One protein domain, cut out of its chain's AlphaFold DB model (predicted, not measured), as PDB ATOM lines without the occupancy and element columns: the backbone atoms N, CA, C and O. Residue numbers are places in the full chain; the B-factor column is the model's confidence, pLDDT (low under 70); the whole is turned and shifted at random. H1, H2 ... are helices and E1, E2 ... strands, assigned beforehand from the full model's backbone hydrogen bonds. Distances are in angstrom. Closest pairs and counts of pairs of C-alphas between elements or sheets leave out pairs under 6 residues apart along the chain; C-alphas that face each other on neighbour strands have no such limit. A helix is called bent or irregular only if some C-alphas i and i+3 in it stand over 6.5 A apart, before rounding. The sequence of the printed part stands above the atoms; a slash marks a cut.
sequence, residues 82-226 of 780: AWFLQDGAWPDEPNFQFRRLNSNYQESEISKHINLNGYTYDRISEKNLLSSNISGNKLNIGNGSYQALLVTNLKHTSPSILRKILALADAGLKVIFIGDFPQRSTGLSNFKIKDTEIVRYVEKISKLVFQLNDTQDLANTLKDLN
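This is residues 82 to 226 of the 780 residues of an uncharacterized protein of SAR86 cluster bacterium (UniProt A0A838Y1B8). Look first for a strongly twisted sheet of five parallel strands, set between H3 on one side and H5 on the other, with H4 packed along H3 and H1 packed on H5. The small sheet E3 E4 E5 makes a loose, partial sandwich with it, the strands crossed at 65 degrees, and a long loop sticks out with residues 98 to 103. The printed part has 145 residues with five named helices and eight named strands, in the order E1 H1 E2 H2 E3 E4 E5 E6 H3 E7 H4 E8 H5; the class is mixed. The large sheet runs E2 E1 E6 E7 E8; the small one is antiparallel. The whole is compact, with a radius of gyration of the C-alphas of 16.3 A and spans of 53 by 38 by 30 A.

Begin at E1, residues 82 to 84, an inner strand: N 82 and O 148 of E6, residues 148 to 152, are 2.9 A apart, and N 83 and O 122 of E2, residues 121 to 124, 2.8 A, both within hydrogen-bond range. H1, residues 109 to 116, only grazes this sheet, and only just, with 5 pairs of C-alphas within 10 A. Next come E3, residues 133 to 135, E4, 138 to 141, and E5, 144 to 146, a meander, each strand the antiparallel neighbour of the one before: N 133 and O 140 are 3.0 A apart, N 139 and O 146 2.8 A. H2, residues 126 to 131, only grazes both sheets. E5 runs on into E6 across one residue, at 86 degrees. H3, residues 159 to 170, touches H2 with residues 160 to 164 alone, the closest C-alphas being those of Leu 130 and Lys 164, 6.5 A. E7, residues 174 to 178, is parallel to E6, with N 149 and O 174 2.9 A apart. H4, residues 191 to 205, touches H3 at a shallow tilt of 12 degrees, the same way; the closest C-alphas are those of Leu 166 and Ile 205, 5.7 A. E8, residues 210 to 212, is parallel to E7, with N 177 and O 210 2.9 A apart. E1 H1 E2, E6 H3 E7 and E7 H4 E8 are strand-helix-strand units, two parallel neighbour strands with a helix between, with right-handed crossovers. H5, residues 215 to 224, has a height of 9.1 A over the sheet. H5 touches H1, Ile 110 and Thr 215 having the closest C-alphas, 5.8 A. Every O i to N i+4 pair is within range in H1, H2, H3 and H4, and 4 of 6 in H5.

Find C-alpha 82 at (-34.609, -30.032, 44.259), where E1 begins. H4, 20.1 A long, starts from C-alpha 191 at (-26.604, -49.365, 25.247). H3 is 16.2 A long, E6 and E7 13.1 A each. H5, 15.1 A, is irregular, C-alphas 216 and 219 being 7.0 A apart; it ends at C-alpha 224, (-32.293, -36.916, 60.569).

The C-alphas farthest apart are those of Arg 99 and Ile 193, 52.7 A. The printed part has no cut. The links E1 to H1, 24 residues, and E7 to H4, 12 residues, are long. Look for pLDDT under 70 at residues 92 to 100 and 103; the mean of the printed part is 91.3.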
ATOM      1  N   ALA A  82     -34.586 -29.902  45.711       98.50
ATOM      2  CA  ALA A  82     -34.609 -30.032  44.259       98.50
ATOM      3  C   ALA A  82     -35.075 -31.445  43.907       98.50
ATOM      4  O   ALA A  82     -34.401 -32.414  44.244       98.50
ATOM      5  N   TRP A  83     -36.216 -31.586  43.242       97.94
ATOM      6  CA  TRP A  83     -36.772 -32.876  42.851       97.94
ATOM      7  C   TRP A  83     -36.588 -33.100  41.351       97.94
ATOM      8  O   TRP A  83     -37.181 -32.418  40.517       97.94
ATOM      9  N   PHE A  84     -35.747 -34.067  41.002       97.00
ATOM     10  CA  PHE A  84     -35.432 -34.393  39.618       97.00
ATOM     11  C   PHE A  84     -36.647 -34.950  38.856       97.00
ATOM     12  O   PHE A  84     -37.264 -35.929  39.278       97.00
ATOM     13  N   LEU A  85     -36.984 -34.311  37.730       93.44
ATOM     14  CA  LEU A  85     -38.027 -34.725  36.793       93.44
ATOM     15  C   LEU A  85     -37.371 -35.378  35.572       93.44
ATOM     16  O   LEU A  85     -36.786 -34.682  34.745       93.44
ATOM     17  N   GLN A  86     -37.487 -36.703  35.467       82.44
ATOM     18  CA  GLN A  86     -36.827 -37.493  34.425       82.44
ATOM     19  C   GLN A  86     -37.371 -37.185  33.022       82.44
ATOM     20  O   GLN A  86     -36.634 -36.708  32.169       82.44
ATOM     21  N   ASP A  87     -38.662 -37.426  32.792       80.12
ATOM     22  CA  ASP A  87     -39.218 -37.479  31.429       80.12
ATOM     23  C   ASP A  87     -39.501 -36.095  30.828       80.12
ATOM     24  O   ASP A  87     -39.949 -35.983  29.691       80.12
ATOM     25  N   GLY A  88     -39.286 -35.021  31.598       82.12
ATOM     26  CA  GLY A  88     -39.458 -33.645  31.132       82.12
ATOM     27  C   GLY A  88     -40.886 -33.240  30.767       82.12
ATOM     28  O   GLY A  88     -41.112 -32.077  30.461       82.12
ATOM     29  N   ALA A  89     -41.847 -34.154  30.824       84.00
ATOM     30  CA  ALA A  89     -43.239 -33.936  30.473       84.00
ATOM     31  C   ALA A  89     -44.165 -34.414  31.597       84.00
ATOM     32  O   ALA A  89     -43.763 -35.141  32.510       84.00
ATOM     33  N   TRP A  90     -45.420 -33.987  31.523       84.12
ATOM     34  CA  TRP A  90     -46.498 -34.496  32.363       84.12
ATOM     35  C   TRP A  90     -47.340 -35.496  31.559       84.12
ATOM     36  O   TRP A  90     -47.611 -35.207  30.391       84.12
ATOM     37  N   PRO A  91     -47.773 -36.629  32.143       74.06
ATOM     38  CA  PRO A  91     -48.624 -37.589  31.443       74.06
ATOM     39  C   PRO A  91     -49.924 -36.947  30.942       74.06
ATOM     40  O   PRO A  91     -50.636 -36.295  31.711       74.06
ATOM     41  N   ASP A  92     -50.264 -37.165  29.671       62.97
ATOM     42  CA  ASP A  92     -51.529 -36.705  29.088       62.97
ATOM     43  C   ASP A  92     -52.682 -37.622  29.537       62.97
ATOM     44  O   ASP A  92     -53.176 -38.453  28.774       62.97
ATOM     45  N   GLU A  93     -53.104 -37.511  30.798       60.03
ATOM     46  CA  GLU A  93     -54.224 -38.279  31.352       60.03
ATOM     47  C   GLU A  93     -55.467 -37.395  31.577       60.03
ATOM     48  O   GLU A  93     -55.364 -36.293  32.124       60.03
ATOM     49  N   PRO A  94     -56.675 -37.864  31.205       53.25
ATOM     50  CA  PRO A  94     -57.890 -37.081  31.287       53.25
ATOM     51  C   PRO A  94     -58.270 -36.920  32.752       53.25
ATOM     52  O   PRO A  94     -58.453 -37.904  33.477       53.25
ATOM     53  N   ASN A  95     -58.447 -35.675  33.181       56.69
ATOM     54  CA  ASN A  95     -58.904 -35.379  34.528       56.69
ATOM     55  C   ASN A  95     -60.345 -34.865  34.505       56.69
ATOM     56  O   ASN A  95     -60.605 -33.689  34.269       56.69
ATOM     57  N   PHE A  96     -61.292 -35.762  34.779       59.69
ATOM     58  CA  PHE A  96     -62.681 -35.387  35.013       59.69
ATOM     59  C   PHE A  96     -62.958 -35.367  36.516       59.69
ATOM     60  O   PHE A  96     -63.089 -36.417  37.151       59.69
ATOM     61  N   GLN A  97     -63.073 -34.173  37.095       58.31
ATOM     62  CA  GLN A  97     -63.529 -34.025  38.475       58.31
ATOM     63  C   GLN A  97     -65.056 -33.914  38.503       58.31
ATOM     64  O   GLN A  97     -65.619 -32.869  38.199       58.31
ATOM     65  N   PHE A  98     -65.763 -34.970  38.900       56.03
ATOM     66  CA  PHE A  98     -67.225 -34.926  38.992       56.03
ATOM     67  C   PHE A  98     -67.688 -34.434  40.373       56.03
ATOM     68  O   PHE A  98     -67.223 -34.914  41.406       56.03
ATOM     69  N   ARG A  99     -68.670 -33.521  40.397       60.09
ATOM     70  CA  ARG A  99     -69.347 -32.973  41.595       60.09
ATOM     71  C   ARG A  99     -68.516 -32.025  42.466       60.09
ATOM     72  O   ARG A  99     -68.838 -30.846  42.512       60.09
ATOM     73  N   ARG A 100     -67.494 -32.506  43.184       65.25
ATOM     74  CA  ARG A 100     -66.766 -31.710  44.198       65.25
ATOM     75  C   ARG A 100     -65.338 -31.410  43.740       65.25
ATOM     76  O   ARG A 100     -64.668 -32.313  43.251       65.25
ATOM     77  N   LEU A 101     -64.881 -30.171  43.925       71.06
ATOM     78  CA  LEU A 101     -63.510 -29.760  43.616       71.06
ATOM     79  C   LEU A 101     -62.510 -30.474  44.533       71.06
ATOM     80  O   LEU A 101     -62.602 -30.412  45.754       71.06
ATOM     81  N   ASN A 102     -61.548 -31.186  43.967       72.69
ATOM     82  CA  ASN A 102     -60.477 -31.794  44.742       72.69
ATOM     83  C   ASN A 102     -59.130 -31.490  44.092       72.69
ATOM     84  O   ASN A 102     -58.638 -32.253  43.262       72.69
ATOM     85  N   SER A 103     -58.514 -30.393  44.518       67.00
ATOM     86  CA  SER A 103     -57.154 -29.975  44.147       67.00
ATOM     87  C   SER A 103     -56.087 -31.035  44.454       67.00
ATOM     88  O   SER A 103     -55.061 -31.069  43.782       67.00
ATOM     89  N   ASN A 104     -56.339 -31.952  45.400       71.75
ATOM     90  CA  ASN A 104     -55.424 -33.048  45.747       71.75
ATOM     91  C   ASN A 104     -55.561 -34.286  44.844       71.75
ATOM     92  O   ASN A 104     -54.807 -35.244  45.016       71.75
ATOM     93  N   TYR A 105     -56.548 -34.340  43.937       72.81
ATOM     94  CA  TYR A 105     -56.918 -35.591  43.257       72.81
ATOM     95  C   TYR A 105     -55.770 -36.206  42.439       72.81
ATOM     96  O   TYR A 105     -55.645 -37.427  42.400       72.81
ATOM     97  N   GLN A 106     -54.921 -35.370  41.838       78.25
ATOM     98  CA  GLN A 106     -53.754 -35.790  41.050       78.25
ATOM     99  C   GLN A 106     -52.413 -35.362  41.663       78.25
ATOM    100  O   GLN A 106     -51.368 -35.543  41.045       78.25
ATOM    101  N   GLU A 107     -52.419 -34.805  42.876       86.25
ATOM    102  CA  GLU A 107     -51.174 -34.552  43.603       86.25
ATOM    103  C   GLU A 107     -50.558 -35.891  44.031       86.25
ATOM    104  O   GLU A 107     -51.253 -36.765  44.562       86.25
ATOM    105  N   SER A 108     -49.260 -36.064  43.785       89.19
ATOM    106  CA  SER A 108     -48.541 -37.280  44.159       89.19
ATOM    107  C   SER A 108     -48.444 -37.433  45.678       89.19
ATOM    108  O   SER A 108     -48.368 -36.451  46.418       89.19
ATOM    109  N   GLU A 109     -48.382 -38.676  46.163       89.44
ATOM    110  CA  GLU A 109     -48.205 -38.952  47.599       89.44
ATOM    111  C   GLU A 109     -46.904 -38.348  48.154       89.44
ATOM    112  O   GLU A 109     -46.863 -37.903  49.299       89.44
ATOM    113  N   ILE A 110     -45.859 -38.254  47.324       92.12
ATOM    114  CA  ILE A 110     -44.593 -37.599  47.680       92.12
ATOM    115  C   ILE A 110     -44.799 -36.102  47.894       92.12
ATOM    116  O   ILE A 110     -44.399 -35.582  48.934       92.12
ATOM    117  N   SER A 111     -45.459 -35.417  46.956       92.19
ATOM    118  CA  SER A 111     -45.764 -33.989  47.091       92.19
ATOM    119  C   SER A 111     -46.621 -33.710  48.328       92.19
ATOM    120  O   SER A 111     -46.253 -32.881  49.162       92.19
ATOM    121  N   LYS A 112     -47.675 -34.507  48.533       89.25
ATOM    122  CA  LYS A 112     -48.520 -34.472  49.733       89.25
ATOM    123  C   LYS A 112     -47.708 -34.591  51.017       89.25
ATOM    124  O   LYS A 112     -47.900 -33.802  51.941       89.25
ATOM    125  N   HIS A 113     -46.792 -35.556  51.088       89.44
ATOM    126  CA  HIS A 113     -45.973 -35.771  52.278       89.44
ATOM    127  C   HIS A 113     -44.970 -34.632  52.506       89.44
ATOM    128  O   HIS A 113     -44.781 -34.209  53.646       89.44
ATOM    129  N   ILE A 114     -44.363 -34.090  51.446       91.88
ATOM    130  CA  ILE A 114     -43.491 -32.909  51.521       91.88
ATOM    131  C   ILE A 114     -44.277 -31.710  52.085       91.88
ATOM    132  O   ILE A 114     -43.877 -31.142  53.105       91.88
ATOM    133  N   ASN A 115     -45.434 -31.399  51.490       90.06
ATOM    134  CA  ASN A 115     -46.292 -30.274  51.869       90.06
ATOM    135  C   ASN A 115     -46.822 -30.388  53.311       90.06
ATOM    136  O   ASN A 115     -46.677 -29.449  54.094       90.06
ATOM    137  N   LEU A 116     -47.367 -31.549  53.702       87.31
ATOM    138  CA  LEU A 116     -47.895 -31.792  55.057       87.31
ATOM    139  C   LEU A 116     -46.842 -31.611  56.158       87.31
ATOM    140  O   LEU A 116     -47.176 -31.283  57.298       87.31
ATOM    141  N   ASN A 117     -45.570 -31.840  55.832       88.81
ATOM    142  CA  ASN A 117     -44.461 -31.690  56.766       88.81
ATOM    143  C   ASN A 117     -43.801 -30.301  56.697       88.81
ATOM    144  O   ASN A 117     -42.835 -30.068  57.416       88.81
ATOM    145  N   GLY A 118     -44.332 -29.374  55.891       89.56
ATOM    146  CA  GLY A 118     -43.864 -27.988  55.801       89.56
ATOM    147  C   GLY A 118     -42.617 -27.779  54.939       89.56
ATOM    148  O   GLY A 118     -42.064 -26.678  54.916       89.56
ATOM    149  N   TYR A 119     -42.170 -28.818  54.233       93.62
ATOM    150  CA  TYR A 119     -41.070 -28.724  53.282       93.62
ATOM    151  C   TYR A 119     -41.544 -28.124  51.960       93.62
ATOM    152  O   TYR A 119     -42.673 -28.340  51.526       93.62
ATOM    153  N   THR A 120     -40.647 -27.418  51.280       95.19
ATOM    154  CA  THR A 120     -40.881 -26.881  49.936       95.19
ATOM    155  C   THR A 120     -39.965 -27.557  48.919       95.19
ATOM    156  O   THR A 120     -38.837 -27.954  49.230       95.19
ATOM    157  N   TYR A 121     -40.428 -27.673  47.675       97.44
ATOM    158  CA  TYR A 121     -39.646 -28.265  46.591       97.44
ATOM    159  C   TYR A 121     -39.801 -27.504  45.277       97.44
ATOM    160  O   TYR A 121     -40.801 -26.821  45.072       97.44
ATOM    161  N   ASP A 122     -38.825 -27.667  44.387       98.12
ATOM    162  CA  ASP A 122     -38.904 -27.326  42.967       98.12
ATOM    163  C   ASP A 122     -38.594 -28.571  42.136       98.12
ATOM    164  O   ASP A 122     -37.790 -29.413  42.535       98.12
ATOM    165  N   ARG A 123     -39.213 -28.684  40.961       97.69
ATOM    166  CA  ARG A 123     -38.865 -29.682  39.948       97.69
ATOM    167  C   ARG A 123     -37.676 -29.192  39.120       97.69
ATOM    168  O   ARG A 123     -37.647 -28.028  38.727       97.69
ATOM    169  N   ILE A 124     -36.722 -30.075  38.828       97.81
ATOM    170  CA  ILE A 124     -35.527 -29.750  38.031       97.81
ATOM    171  C   ILE A 124     -35.400 -30.673  36.813       97.81
ATOM    172  O   ILE A 124     -35.666 -31.871  36.921       97.81
ATOM    173  N   SER A 125     -34.982 -30.125  35.668       96.75
ATOM    174  CA  SER A 125     -34.725 -30.889  34.436       96.75
ATOM    175  C   SER A 125     -33.350 -31.570  34.443       96.75
ATOM    176  O   SER A 125     -32.495 -31.285  35.290       96.75
ATOM    177  N   GLU A 126     -33.084 -32.429  33.454       95.50
ATOM    178  CA  GLU A 126     -31.740 -32.982  33.217       95.50
ATOM    179  C   GLU A 126     -30.697 -31.877  33.039       95.50
ATOM    180  O   GLU A 126     -29.633 -31.898  33.664       95.50
ATOM    181  N   LYS A 127     -31.032 -30.855  32.246       95.69
ATOM    182  CA  LYS A 127     -30.174 -29.695  32.006       95.69
ATOM    183  C   LYS A 127     -29.861 -28.947  33.300       95.69
ATOM    184  O   LYS A 127     -28.714 -28.552  33.509       95.69
ATOM    185  N   ASN A 128     -30.856 -28.759  34.167       97.62
ATOM    186  CA  ASN A 128     -30.675 -28.140  35.480       97.62
ATOM    187  C   ASN A 128     -29.744 -28.962  36.381       97.62
ATOM    188  O   ASN A 128     -28.825 -28.414  36.988       97.62
ATOM    189  N   LEU A 129     -29.949 -30.280  36.454       97.62
ATOM    190  CA  LEU A 129     -29.119 -31.153  37.280       97.62
ATOM    191  C   LEU A 129     -27.665 -31.166  36.791       97.62
ATOM    192  O   LEU A 129     -26.742 -31.052  37.598       97.62
ATOM    193  N   LEU A 130     -27.442 -31.254  35.479       97.44
ATOM    194  CA  LEU A 130     -26.098 -31.279  34.896       97.44
ATOM    195  C   LEU A 130     -25.346 -29.953  35.083       97.44
ATOM    196  O   LEU A 130     -24.141 -29.983  35.344       97.44
ATOM    197  N   SER A 131     -26.036 -28.810  35.014       96.81
ATOM    198  CA  SER A 131     -25.435 -27.480  35.212       96.81
ATOM    199  C   SER A 131     -25.258 -27.074  36.679       96.81
ATOM    200  O   SER A 131     -24.640 -26.046  36.962       96.81
ATOM    201  N   SER A 132     -25.780 -27.871  37.611       97.75
ATOM    202  CA  SER A 132     -25.745 -27.568  39.041       97.75
ATOM    203  C   SER A 132     -24.329 -27.511  39.628       97.75
ATOM    204  O   SER A 132     -23.387 -28.127  39.117       97.75
ATOM    205  N   ASN A 133     -24.169 -26.822  40.754       96.56
ATOM    206  CA  ASN A 133     -22.940 -26.833  41.551       96.56
ATOM    207  C   ASN A 133     -23.254 -26.939  43.048       96.56
ATOM    208  O   ASN A 133     -24.409 -26.817  43.448       96.56
ATOM    209  N   ILE A 134     -22.224 -27.170  43.865       96.44
ATOM    210  CA  ILE A 134     -22.351 -27.148  45.322       96.44
ATOM    211  C   ILE A 134     -21.618 -25.933  45.874       96.44
ATOM    212  O   ILE A 134     -20.447 -25.710  45.571       96.44
ATOM    213  N   SER A 135     -22.301 -25.170  46.722       93.88
ATOM    214  CA  SER A 135     -21.677 -24.157  47.572       93.88
ATOM    215  C   SER A 135     -22.391 -24.112  48.923       93.88
ATOM    216  O   SER A 135     -23.609 -24.260  48.995       93.88
ATOM    217  N   GLY A 136     -21.630 -23.989  50.016       87.06
ATOM    218  CA  GLY A 136     -22.193 -23.960  51.373       87.06
ATOM    219  C   GLY A 136     -23.066 -25.177  51.719       87.06
ATOM    220  O   GLY A 136     -24.101 -25.008  52.358       87.06
ATOM    221  N   ASN A 137     -22.682 -26.376  51.263       90.81
ATOM    222  CA  ASN A 137     -23.439 -27.633  51.397       90.81
ATOM    223  C   ASN A 137     -24.838 -27.625  50.751       90.81
ATOM    224  O   ASN A 137     -25.686 -28.444  51.101       90.81
ATOM    225  N   LYS A 138     -25.086 -26.713  49.809       96.38
ATOM    226  CA  LYS A 138     -26.332 -26.635  49.045       96.38
ATOM    227  C   LYS A 138     -26.086 -26.859  47.566       96.38
ATOM    228  O   LYS A 138     -25.046 -26.468  47.039       96.38
ATOM    229  N   LEU A 139     -27.071 -27.453  46.906       98.12
ATOM    230  CA  LEU A 139     -27.146 -27.565  45.457       98.12
ATOM    231  C   LEU A 139     -27.652 -26.243  44.881       98.12
ATOM    232  O   LEU A 139     -28.778 -25.854  45.180       98.12
ATOM    233  N   ASN A 140     -26.870 -25.574  44.040       97.94
ATOM    234  CA  ASN A 140     -27.307 -24.356  43.357       97.94
ATOM    235  C   ASN A 140     -27.537 -24.615  41.871       97.94
ATOM    236  O   ASN A 140     -26.719 -25.254  41.202       97.94
ATOM    237  N   ILE A 141     -28.653 -24.093  41.368       97.00
ATOM    238  CA  ILE A 141     -29.104 -24.226  39.983       97.00
ATOM    239  C   ILE A 141     -29.737 -22.900  39.578       97.00
ATOM    240  O   ILE A 141     -30.809 -22.558  40.069       97.00
ATOM    241  N   GLY A 142     -29.098 -22.154  38.673       95.06
ATOM    242  CA  GLY A 142     -29.565 -20.806  38.338       95.06
ATOM    243  C   GLY A 142     -29.704 -19.960  39.608       95.06
ATOM    244  O   GLY A 142     -28.732 -19.806  40.345       95.06
ATOM    245  N   ASN A 143     -30.919 -19.479  39.885       94.12
ATOM    246  CA  ASN A 143     -31.243 -18.744  41.113       94.12
ATOM    247  C   ASN A 143     -31.778 -19.611  42.268       94.12
ATOM    248  O   ASN A 143     -32.015 -19.092  43.359       94.12
ATOM    249  N   GLY A 144     -31.965 -20.914  42.051       95.31
ATOM    250  CA  GLY A 144     -32.369 -21.868  43.080       95.31
ATOM    251  C   GLY A 144     -31.187 -22.345  43.929       95.31
ATOM    252  O   GLY A 144     -30.081 -22.537  43.419       95.31
ATOM    253  N   SER A 145     -31.428 -22.566  45.223       96.69
ATOM    254  CA  SER A 145     -30.454 -23.115  46.173       96.69
ATOM    255  C   SER A 145     -31.153 -24.068  47.141       96.69
ATOM    256  O   SER A 145     -32.040 -23.649  47.883       96.69
ATOM    257  N   TYR A 146     -30.748 -25.337  47.135       98.12
ATOM    258  CA  TYR A 146     -31.479 -26.449  47.745       98.12
ATOM    259  C   TYR A 146     -30.598 -27.225  48.728       98.12
ATOM    260  O   TYR A 146     -29.394 -27.371  48.524       98.12
ATOM    261  N   GLN A 147     -31.190 -27.747  49.800       97.69
ATOM    262  CA  GLN A 147     -30.491 -28.523  50.833       97.69
ATOM    263  C   GLN A 147     -30.379 -30.012  50.482       97.69
ATOM    264  O   GLN A 147     -29.465 -30.683  50.960       97.69
ATOM    265  N   ALA A 148     -31.289 -30.525  49.649       98.25
ATOM    266  CA  ALA A 148     -31.277 -31.909  49.193       98.25
ATOM    267  C   ALA A 148     -31.669 -32.044  47.721       98.25
ATOM    268  O   ALA A 148     -32.430 -31.237  47.180       98.25
ATOM    269  N   LEU A 149     -31.170 -33.117  47.107       98.56
ATOM    270  CA  LEU A 149     -31.640 -33.634  45.828       98.56
ATOM    271  C   LEU A 149     -32.548 -34.841  46.086       98.56
ATOM    272  O   LEU A 149     -32.119 -35.808  46.713       98.56
ATOM    273  N   LEU A 150     -33.775 -34.793  45.577       98.38
ATOM    274  CA  LEU A 150     -34.724 -35.900  45.585       98.38
ATOM    275  C   LEU A 150     -34.812 -36.524  44.192       98.38
ATOM    276  O   LEU A 150     -35.019 -35.830  43.193       98.38
ATOM    277  N   VAL A 151     -34.692 -37.845  44.143       96.94
ATOM    278  CA  VAL A 151     -34.809 -38.653  42.930       96.94
ATOM    279  C   VAL A 151     -35.831 -39.759  43.173       96.94
ATOM    280  O   VAL A 151     -35.812 -40.398  44.220       96.94
ATOM    281  N   THR A 152     -36.745 -39.978  42.227       93.00
ATOM    282  CA  THR A 152     -37.880 -40.898  42.404       93.00
ATOM    283  C   THR A 152     -38.029 -41.819  41.200       93.00
ATOM    284  O   THR A 152     -38.158 -41.307  40.091       93.00
ATOM    285  N   ASN A 153     -38.067 -43.140  41.419       83.38
ATOM    286  CA  ASN A 153     -38.373 -44.173  40.414       83.38
ATOM    287  C   ASN A 153     -37.732 -43.943  39.029       83.38
ATOM    288  O   ASN A 153     -38.435 -43.886  38.017       83.38
ATOM    289  N   LEU A 154     -36.401 -43.819  38.970       88.50
ATOM    290  CA  LEU A 154     -35.713 -43.673  37.686       88.50
ATOM    291  C   LEU A 154     -35.729 -44.999  36.924       88.50
ATOM    292  O   LEU A 154     -34.929 -45.887  37.202       88.50
ATOM    293  N   LYS A 155     -36.612 -45.132  35.930       88.94
ATOM    294  CA  LYS A 155     -36.712 -46.358  35.113       88.94
ATOM    295  C   LYS A 155     -35.472 -46.563  34.238       88.94
ATOM    296  O   LYS A 155     -35.013 -47.687  34.038       88.94
ATOM    297  N   HIS A 156     -34.946 -45.469  33.703       93.62
ATOM    298  CA  HIS A 156     -33.731 -45.402  32.900       93.62
ATOM    299  C   HIS A 156     -33.112 -44.014  33.053       93.62
ATOM    300  O   HIS A 156     -33.781 -43.074  33.475       93.62
ATOM    301  N   THR A 157     -31.825 -43.866  32.751       95.62
ATOM    302  CA  THR A 157     -31.178 -42.546  32.762       95.62
ATOM    303  C   THR A 157     -29.864 -42.560  31.985       95.62
ATOM    304  O   THR A 157     -29.343 -43.621  31.649       95.62
ATOM    305  N   SER A 158     -29.282 -41.403  31.684       94.94
ATOM    306  CA  SER A 158     -27.954 -41.345  31.065       94.94
ATOM    307  C   SER A 158     -26.833 -41.561  32.102       94.94
ATOM    308  O   SER A 158     -26.943 -41.102  33.244       94.94
ATOM    309  N   PRO A 159     -25.687 -42.170  31.727       96.69
ATOM    310  CA  PRO A 159     -24.532 -42.276  32.626       96.69
ATOM    311  C   PRO A 159     -24.037 -40.925  33.163       96.69
ATOM    312  O   PRO A 159     -23.512 -40.848  34.272       96.69
ATOM    313  N   SER A 160     -24.226 -39.834  32.412       96.56
ATOM    314  CA  SER A 160     -23.901 -38.476  32.864       96.56
ATOM    315  C   SER A 160     -24.740 -38.015  34.051       96.56
ATOM    316  O   SER A 160     -24.193 -37.349  34.929       96.56
ATOM    317  N   ILE A 161     -26.026 -38.375  34.104       97.06
ATOM    318  CA  ILE A 161     -26.907 -38.021  35.220       97.06
ATOM    319  C   ILE A 161     -26.465 -38.760  36.482       97.06
ATOM    320  O   ILE A 161     -26.233 -38.117  37.505       97.06
ATOM    321  N   LEU A 162     -26.225 -40.074  36.411       97.50
ATOM    322  CA  LEU A 162     -25.723 -40.819  37.572       97.50
ATOM    323  C   LEU A 162     -24.334 -40.356  38.007       97.50
ATOM    324  O   LEU A 162     -24.099 -40.175  39.198       97.50
ATOM    325  N   ARG A 163     -23.422 -40.088  37.066       97.81
ATOM    326  CA  ARG A 163     -22.110 -39.514  37.392       97.81
ATOM    327  C   ARG A 163     -22.249 -38.175  38.114       97.81
ATOM    328  O   ARG A 163     -21.498 -37.912  39.049       97.81
ATOM    329  N   LYS A 164     -23.198 -37.332  37.695       98.06
ATOM    330  CA  LYS A 164     -23.472 -36.057  38.359       98.06
ATOM    331  C   LYS A 164     -24.024 -36.271  39.766       98.06
ATOM    332  O   LYS A 164     -23.510 -35.654  40.689       98.06
ATOM    333  N   ILE A 165     -24.998 -37.163  39.940       97.88
ATOM    334  CA  ILE A 165     -25.557 -37.514  41.255       97.88
ATOM    335  C   ILE A 165     -24.463 -38.041  42.190       97.88
ATOM    336  O   ILE A 165     -24.362 -37.578  43.322       97.88
ATOM    337  N   LEU A 166     -23.610 -38.946  41.701       97.94
ATOM    338  CA  LEU A 166     -22.473 -39.477  42.451       97.94
ATOM    339  C   LEU A 166     -21.531 -38.353  42.898       97.94
ATOM    340  O   LEU A 166     -21.241 -38.243  44.081       97.94
ATOM    341  N   ALA A 167     -21.125 -37.473  41.977       97.69
ATOM    342  CA  ALA A 167     -20.247 -36.350  42.299       97.69
ATOM    343  C   ALA A 167     -20.866 -35.384  43.325       97.69
ATOM    344  O   ALA A 167     -20.150 -34.820  44.150       97.69
ATOM    345  N   LEU A 168     -22.188 -35.181  43.284       98.00
ATOM    346  CA  LEU A 168     -22.890 -34.363  44.270       98.00
ATOM    347  C   LEU A 168     -22.906 -35.037  45.652       98.00
ATOM    348  O   LEU A 168     -22.640 -34.369  46.651       98.00
ATOM    349  N   ALA A 169     -23.182 -36.343  45.708       96.88
ATOM    350  CA  ALA A 169     -23.168 -37.117  46.948       96.88
ATOM    351  C   ALA A 169     -21.759 -37.181  47.571       96.88
ATOM    352  O   ALA A 169     -21.610 -36.919  48.762       96.88
ATOM    353  N   ASP A 170     -20.721 -37.427  46.761       96.25
ATOM    354  CA  ASP A 170     -19.309 -37.423  47.187       96.25
ATOM    355  C   ASP A 170     -18.879 -36.061  47.754       96.25
ATOM    356  O   ASP A 170     -18.117 -35.983  48.715       96.25
ATOM    357  N   ALA A 171     -19.402 -34.970  47.190       95.94
ATOM    358  CA  ALA A 171     -19.179 -33.612  47.681       95.94
ATOM    359  C   ALA A 171     -20.016 -33.257  48.930       95.94
ATOM    360  O   ALA A 171     -19.993 -32.112  49.384       95.94
ATOM    361  N   GLY A 172     -20.751 -34.219  49.496       95.06
ATOM    362  CA  GLY A 172     -21.471 -34.089  50.761       95.06
ATOM    363  C   GLY A 172     -22.919 -33.608  50.651       95.06
ATOM    364  O   GLY A 172     -23.563 -33.409  51.687       95.06
ATOM    365  N   LEU A 173     -23.461 -33.435  49.437       97.94
ATOM    366  CA  LEU A 173     -24.880 -33.113  49.261       97.94
ATOM    367  C   LEU A 173     -25.753 -34.275  49.745       97.94
ATOM    368  O   LEU A 173     -25.478 -35.442  49.471       97.94
ATOM    369  N   LYS A 174     -26.861 -33.952  50.413       98.00
ATOM    370  CA  LYS A 174     -27.871 -34.944  50.786       98.00
ATOM    371  C   LYS A 174     -28.669 -35.350  49.549       98.00
ATOM    372  O   LYS A 174     -29.420 -34.546  48.999       98.00
ATOM    373  N   VAL A 175     -28.492 -36.590  49.106       98.06
ATOM    374  CA  VAL A 175     -29.245 -37.170  47.990       98.06
ATOM    375  C   VAL A 175     -30.170 -38.247  48.538       98.06
ATOM    376  O   VAL A 175     -29.708 -39.196  49.170       98.06
ATOM    377  N   ILE A 176     -31.467 -38.089  48.293       98.38
ATOM    378  CA  ILE A 176     -32.511 -39.020  48.715       98.38
ATOM    379  C   ILE A 176     -33.086 -39.682  47.468       98.38
ATOM    380  O   ILE A 176     -33.462 -39.003  46.510       98.38
ATOM    381  N   PHE A 177     -33.148 -41.008  47.486       96.88
ATOM    382  CA  PHE A 177     -33.662 -41.819  46.394       96.88
ATOM    383  C   PHE A 177     -34.897 -42.578  46.879       96.88
ATOM    384  O   PHE A 177     -34.790 -43.365  47.811       96.88
ATOM    385  N   ILE A 178     -36.065 -42.351  46.278       95.62
ATOM    386  CA  ILE A 178     -37.293 -43.085  46.617       95.62
ATOM    387  C   ILE A 178     -37.607 -44.078  45.500       95.62
ATOM    388  O   ILE A 178     -37.810 -43.682  44.346       95.62
ATOM    389  N   GLY A 179     -37.674 -45.356  45.867       91.88
ATOM    390  CA  GLY A 179     -37.938 -46.472  44.967       91.88
ATOM    391  C   GLY A 179     -36.689 -47.024  44.279       91.88
ATOM    392  O   GLY A 179     -35.578 -46.979  44.820       91.88
ATOM    393  N   ASP A 180     -36.894 -47.590  43.093       91.50
ATOM    394  CA  ASP A 180     -35.884 -48.399  42.412       91.50
ATOM    395  C   ASP A 180     -34.836 -47.557  41.675       91.50
ATOM    396  O   ASP A 180     -35.146 -46.560  41.015       91.50
ATOM    397  N   PHE A 181     -33.582 -48.011  41.740       94.88
ATOM    398  CA  PHE A 181     -32.502 -47.494  40.904       94.88
ATOM    399  C   PHE A 181     -32.666 -47.936  39.439       94.88
ATOM    400  O   PHE A 181     -33.143 -49.045  39.175       94.88
ATOM    401  N   PRO A 182     -32.198 -47.125  38.470       95.31
ATOM    402  CA  PRO A 182     -32.265 -47.484  37.060       95.31
ATOM    403  C   PRO A 182     -31.355 -48.675  36.772       95.31
ATOM    404  O   PRO A 182     -30.215 -48.730  37.229       95.31
ATOM    405  N   GLN A 183     -31.837 -49.605  35.955       94.56
ATOM    406  CA  GLN A 183     -31.061 -50.780  35.534       94.56
ATOM    407  C   GLN A 183     -30.491 -50.643  34.120       94.56
ATOM    408  O   GLN A 183     -29.696 -51.475  33.686       94.56
ATOM    409  N   ARG A 184     -30.898 -49.601  33.391       95.88
ATOM    410  CA  ARG A 184     -30.510 -49.387  32.000       95.88
ATOM    411  C   ARG A 184     -30.266 -47.924  31.672       95.88
ATOM    412  O   ARG A 184     -30.795 -47.025  32.331       95.88
ATOM    413  N   SER A 185     -29.503 -47.696  30.610       96.56
ATOM    414  CA  SER A 185     -29.324 -46.369  30.050       96.56
ATOM    415  C   SER A 185     -30.543 -45.921  29.244       96.56
ATOM    416  O   SER A 185     -31.268 -46.751  28.692       96.56
ATOM    417  N   THR A 186     -30.727 -44.610  29.124       95.25
ATOM    418  CA  THR A 186     -31.576 -44.018  28.079       95.25
ATOM    419  C   THR A 186     -30.936 -44.231  26.702       95.25
ATOM    420  O   THR A 186     -29.703 -44.180  26.584       95.25
ATOM    421  N   GLY A 187     -31.754 -44.461  25.677       96.19
ATOM    422  CA  GLY A 187     -31.322 -44.506  24.279       96.19
ATOM    423  C   GLY A 187     -30.675 -45.820  23.833       96.19
ATOM    424  O   GLY A 187     -30.410 -46.729  24.635       96.19
ATOM    425  N   LEU A 188     -30.428 -45.939  22.524       97.12
ATOM    426  CA  LEU A 188     -29.920 -47.163  21.886       97.12
ATOM    427  C   LEU A 188     -28.394 -47.183  21.739       97.12
ATOM    428  O   LEU A 188     -27.757 -48.234  21.848       97.12
ATOM    429  N   SER A 189     -27.789 -46.029  21.472       95.69
ATOM    430  CA  SER A 189     -26.371 -45.939  21.115       95.69
ATOM    431  C   SER A 189     -25.465 -46.516  22.209       95.69
ATOM    432  O   SER A 189     -25.436 -46.009  23.335       95.69
ATOM    433  N   ASN A 190     -24.717 -47.578  21.879       95.81
ATOM    434  CA  ASN A 190     -23.834 -48.321  22.790       95.81
ATOM    435  C   ASN A 190     -24.514 -48.798  24.090       95.81
ATOM    436  O   ASN A 190     -23.863 -48.889  25.134       95.81
ATOM    437  N   PHE A 191     -25.815 -49.119  24.040       96.19
ATOM    438  CA  PHE A 191     -26.604 -49.365  25.247       96.19
ATOM    439  C   PHE A 191     -26.049 -50.469  26.152       96.19
ATOM    440  O   PHE A 191     -26.049 -50.297  27.355       96.19
ATOM    441  N   LYS A 192     -25.489 -51.564  25.619       96.81
ATOM    442  CA  LYS A 192     -24.923 -52.643  26.459       96.81
ATOM    443  C   LYS A 192     -23.771 -52.155  27.347       96.81
ATOM    444  O   LYS A 192     -23.656 -52.545  28.509       96.81
ATOM    445  N   ILE A 193     -22.918 -51.290  26.795       97.50
ATOM    446  CA  ILE A 193     -21.798 -50.685  27.526       97.50
ATOM    447  C   ILE A 193     -22.348 -49.696  28.554       97.50
ATOM    448  O   ILE A 193     -21.960 -49.746  29.720       97.50
ATOM    449  N   LYS A 194     -23.289 -48.838  28.144       97.38
ATOM    450  CA  LYS A 194     -23.898 -47.840  29.028       97.38
ATOM    451  C   LYS A 194     -24.729 -48.475  30.146       97.38
ATOM    452  O   LYS A 194     -24.640 -48.007  31.268       97.38
ATOM    453  N   ASP A 195     -25.462 -49.555  29.897       97.88
ATOM    454  CA  ASP A 195     -26.178 -50.336  30.914       97.88
ATOM    455  C   ASP A 195     -25.190 -50.879  31.959       97.88
ATOM    456  O   ASP A 195     -25.416 -50.760  33.160       97.88
ATOM    457  N   THR A 196     -24.036 -51.388  31.509       97.69
ATOM    458  CA  THR A 196     -22.959 -51.823  32.415       97.69
ATOM    459  C   THR A 196     -22.412 -50.652  33.241       97.69
ATOM    460  O   THR A 196     -22.128 -50.813  34.428       97.69
ATOM    461  N   GLU A 197     -22.268 -49.459  32.653       97.62
ATOM    462  CA  GLU A 197     -21.915 -48.251  33.409       97.62
ATOM    463  C   GLU A 197     -22.993 -47.855  34.418       97.62
ATOM    464  O   GLU A 197     -22.646 -47.520  35.548       97.62
ATOM    465  N   ILE A 198     -24.275 -47.909  34.043       97.94
ATOM    466  CA  ILE A 198     -25.401 -47.606  34.933       97.94
ATOM    467  C   ILE A 198     -25.333 -48.495  36.174       97.94
ATOM    468  O   ILE A 198     -25.295 -47.963  37.281       97.94
ATOM    469  N   VAL A 199     -25.198 -49.813  36.003       97.38
ATOM    470  CA  VAL A 199     -25.069 -50.759  37.126       97.38
ATOM    471  C   VAL A 199     -23.877 -50.398  38.021       97.38
ATOM    472  O   VAL A 199     -24.028 -50.292  39.238       97.38
ATOM    473  N   ARG A 200     -22.707 -50.097  37.440       97.25
ATOM    474  CA  ARG A 200     -21.515 -49.685  38.207       97.25
ATOM    475  C   ARG A 200     -21.707 -48.374  38.971       97.25
ATOM    476  O   ARG A 200     -21.177 -48.228  40.072       97.25
ATOM    477  N   TYR A 201     -22.403 -47.393  38.398       97.88
ATOM    478  CA  TYR A 201     -22.708 -46.152  39.110       97.88
ATOM    479  C   TYR A 201     -23.712 -46.399  40.234       97.88
ATOM    480  O   TYR A 201     -23.505 -45.887  41.330       97.88
ATOM    481  N   VAL A 202     -24.743 -47.214  40.005       97.31
ATOM    482  CA  VAL A 202     -25.731 -47.588  41.028       97.31
ATOM    483  C   VAL A 202     -25.066 -48.284  42.219       97.31
ATOM    484  O   VAL A 202     -25.343 -47.924  43.362       97.31
ATOM    485  N   GLU A 203     -24.116 -49.194  41.995       97.06
ATOM    486  CA  GLU A 203     -23.340 -49.838  43.073       97.06
ATOM    487  C   GLU A 203     -22.553 -48.846  43.948       97.06
ATOM    488  O   GLU A 203     -22.309 -49.108  45.127       97.06
ATOM    489  N   LYS A 204     -22.122 -47.714  43.381       97.44
ATOM    490  CA  LYS A 204     -21.428 -46.652  44.124       97.44
ATOM    491  C   LYS A 204     -22.417 -45.728  44.826       97.44
ATOM    492  O   LYS A 204     -22.275 -45.471  46.015       97.44
ATOM    493  N   ILE A 205     -23.427 -45.263  44.092       96.19
ATOM    494  CA  ILE A 205     -24.452 -44.329  44.569       96.19
ATOM    495  C   ILE A 205     -25.229 -44.938  45.737       96.19
ATOM    496  O   ILE A 205     -25.395 -44.272  46.750       96.19
ATOM    497  N   SER A 206     -25.626 -46.209  45.651       95.75
ATOM    498  CA  SER A 206     -26.366 -46.912  46.716       95.75
ATOM    499  C   SER A 206     -25.655 -46.935  48.075       95.75
ATOM    500  O   SER A 206     -26.309 -47.108  49.096       95.75
ATOM    501  N   LYS A 207     -24.331 -46.723  48.114       96.62
ATOM    502  CA  LYS A 207     -23.542 -46.641  49.356       96.62
ATOM    503  C   LYS A 207     -23.461 -45.226  49.938       96.62
ATOM    504  O   LYS A 207     -22.999 -45.069  51.063       96.62
ATOM    505  N   LEU A 208     -23.839 -44.211  49.163       96.81
ATOM    506  CA  LEU A 208     -23.662 -42.793  49.488       96.81
ATOM    507  C   LEU A 208     -24.986 -42.037  49.643       96.81
ATOM    508  O   LEU A 208     -25.008 -40.977  50.266       96.81
ATOM    509  N   VAL A 209     -26.072 -42.548  49.063       96.81
ATOM    510  CA  VAL A 209     -27.392 -41.905  49.089       96.81
ATOM    511  C   VAL A 209     -28.318 -42.547  50.114       96.81
ATOM    512  O   VAL A 209     -28.136 -43.696  50.512       96.81
ATOM    513  N   PHE A 210     -29.357 -41.812  50.498       97.00
ATOM    514  CA  PHE A 210     -30.414 -42.304  51.377       97.00
ATOM    515  C   PHE A 210     -31.518 -42.925  50.520       97.00
ATOM    516  O   PHE A 210     -32.329 -42.200  49.943       97.00
ATOM    517  N   GLN A 211     -31.516 -44.253  50.384       95.81
ATOM    518  CA  GLN A 211     -32.561 -44.966  49.650       95.81
ATOM    519  C   GLN A 211     -33.753 -45.273  50.562       95.81
ATOM    520  O   GLN A 211     -33.584 -45.846  51.636       95.81
ATOM    521  N   LEU A 212     -34.953 -44.925  50.107       96.00
ATOM    522  CA  LEU A 212     -36.222 -45.162  50.783       96.00
ATOM    523  C   LEU A 212     -37.119 -46.036  49.900       96.00
ATOM    524  O   LEU A 212     -37.209 -45.822  48.690       96.00
ATOM    525  N   ASN A 213     -37.818 -46.989  50.516       90.06
ATOM    526  CA  ASN A 213     -38.815 -47.814  49.826       90.06
ATOM    527  C   ASN A 213     -40.207 -47.166  49.843       90.06
ATOM    528  O   ASN A 213     -40.988 -47.361  48.916       90.06
ATOM    529  N   ASP A 214     -40.510 -46.403  50.895       86.62
ATOM    530  CA  ASP A 214     -41.793 -45.738  51.100       86.62
ATOM    531  C   ASP A 214     -41.586 -44.223  51.233       86.62
ATOM    532  O   ASP A 214     -40.595 -43.729  51.772       86.62
ATOM    533  N   THR A 215     -42.559 -43.472  50.735       88.94
ATOM    534  CA  THR A 215     -42.633 -42.019  50.870       88.94
ATOM    535  C   THR A 215     -42.834 -41.573  52.320       88.94
ATOM    536  O   THR A 215     -42.424 -40.470  52.676       88.94
ATOM    537  N   GLN A 216     -43.442 -42.408  53.171       88.81
ATOM    538  CA  GLN A 216     -43.720 -42.077  54.575       88.81
ATOM    539  C   GLN A 216     -42.458 -41.795  55.402       88.81
ATOM    540  O   GLN A 216     -42.518 -41.031  56.366       88.81
ATOM    541  N   ASP A 217     -41.316 -42.356  55.004       92.19
ATOM    542  CA  ASP A 217     -40.039 -42.173  55.699       92.19
ATOM    543  C   ASP A 217     -39.309 -40.888  55.283       92.19
ATOM    544  O   ASP A 217     -38.318 -40.503  55.910       92.19
ATOM    545  N   LEU A 218     -39.788 -40.190  54.243       94.06
ATOM    546  CA  LEU A 218     -39.108 -39.029  53.670       94.06
ATOM    547  C   LEU A 218     -38.936 -37.899  54.690       94.06
ATOM    548  O   LEU A 218     -37.837 -37.365  54.824       94.06
ATOM    549  N   ALA A 219     -39.992 -37.531  55.420       91.19
ATOM    550  CA  ALA A 219     -39.913 -36.424  56.372       91.19
ATOM    551  C   ALA A 219     -38.987 -36.733  57.557       91.19
ATOM    552  O   ALA A 219     -38.210 -35.871  57.967       91.19
ATOM    553  N   ASN A 220     -39.035 -37.961  58.082       92.62
ATOM    554  CA  ASN A 220     -38.134 -38.394  59.153       92.62
ATOM    555  C   ASN A 220     -36.681 -38.393  58.666       92.62
ATOM    556  O   ASN A 220     -35.814 -37.832  59.328       92.62
ATOM    557  N   THR A 221     -36.441 -38.904  57.456       96.19
ATOM    558  CA  THR A 221     -35.113 -38.895  56.830       96.19
ATOM    559  C   THR A 221     -34.587 -37.472  56.653       96.19
ATOM    560  O   THR A 221     -33.454 -37.187  57.022       96.19
ATOM    561  N   LEU A 222     -35.392 -36.539  56.130       96.00
ATOM    562  CA  LEU A 222     -34.983 -35.136  55.987       96.00
ATOM    563  C   LEU A 222     -34.575 -34.524  57.334       96.00
ATOM    564  O   LEU A 222     -33.534 -33.869  57.419       96.00
ATOM    565  N   LYS A 223     -35.351 -34.789  58.389       93.19
ATOM    566  CA  LYS A 223     -35.050 -34.337  59.749       93.19
ATOM    567  C   LYS A 223     -33.742 -34.929  60.284       93.19
ATOM    568  O   LYS A 223     -32.902 -34.178  60.770       93.19
ATOM    569  N   ASP A 224     -33.527 -36.235  60.137       95.62
ATOM    570  CA  ASP A 224     -32.293 -36.916  60.569       95.62
ATOM    571  C   ASP A 224     -31.049 -36.383  59.834       95.62
ATOM    572  O   ASP A 224     -29.930 -36.400  60.355       95.62
ATOM    573  N   LEU A 225     -31.243 -35.841  58.630       95.38
ATOM    574  CA  LEU A 225     -30.209 -35.174  57.842       95.38
ATOM    575  C   LEU A 225     -30.003 -33.697  58.198       95.38
ATOM    576  O   LEU A 225     -29.218 -33.024  57.523       95.38
ATOM    577  N   ASN A 226     -30.644 -33.206  59.264       93.50
ATOM    578  CA  ASN A 226     -30.658 -31.806  59.699       93.50
ATOM    579  C   ASN A 226     -31.194 -30.852  58.619       93.50
ATOM    580  O   ASN A 226     -30.699 -29.736  58.432       93.50
TER     581      ASN A 226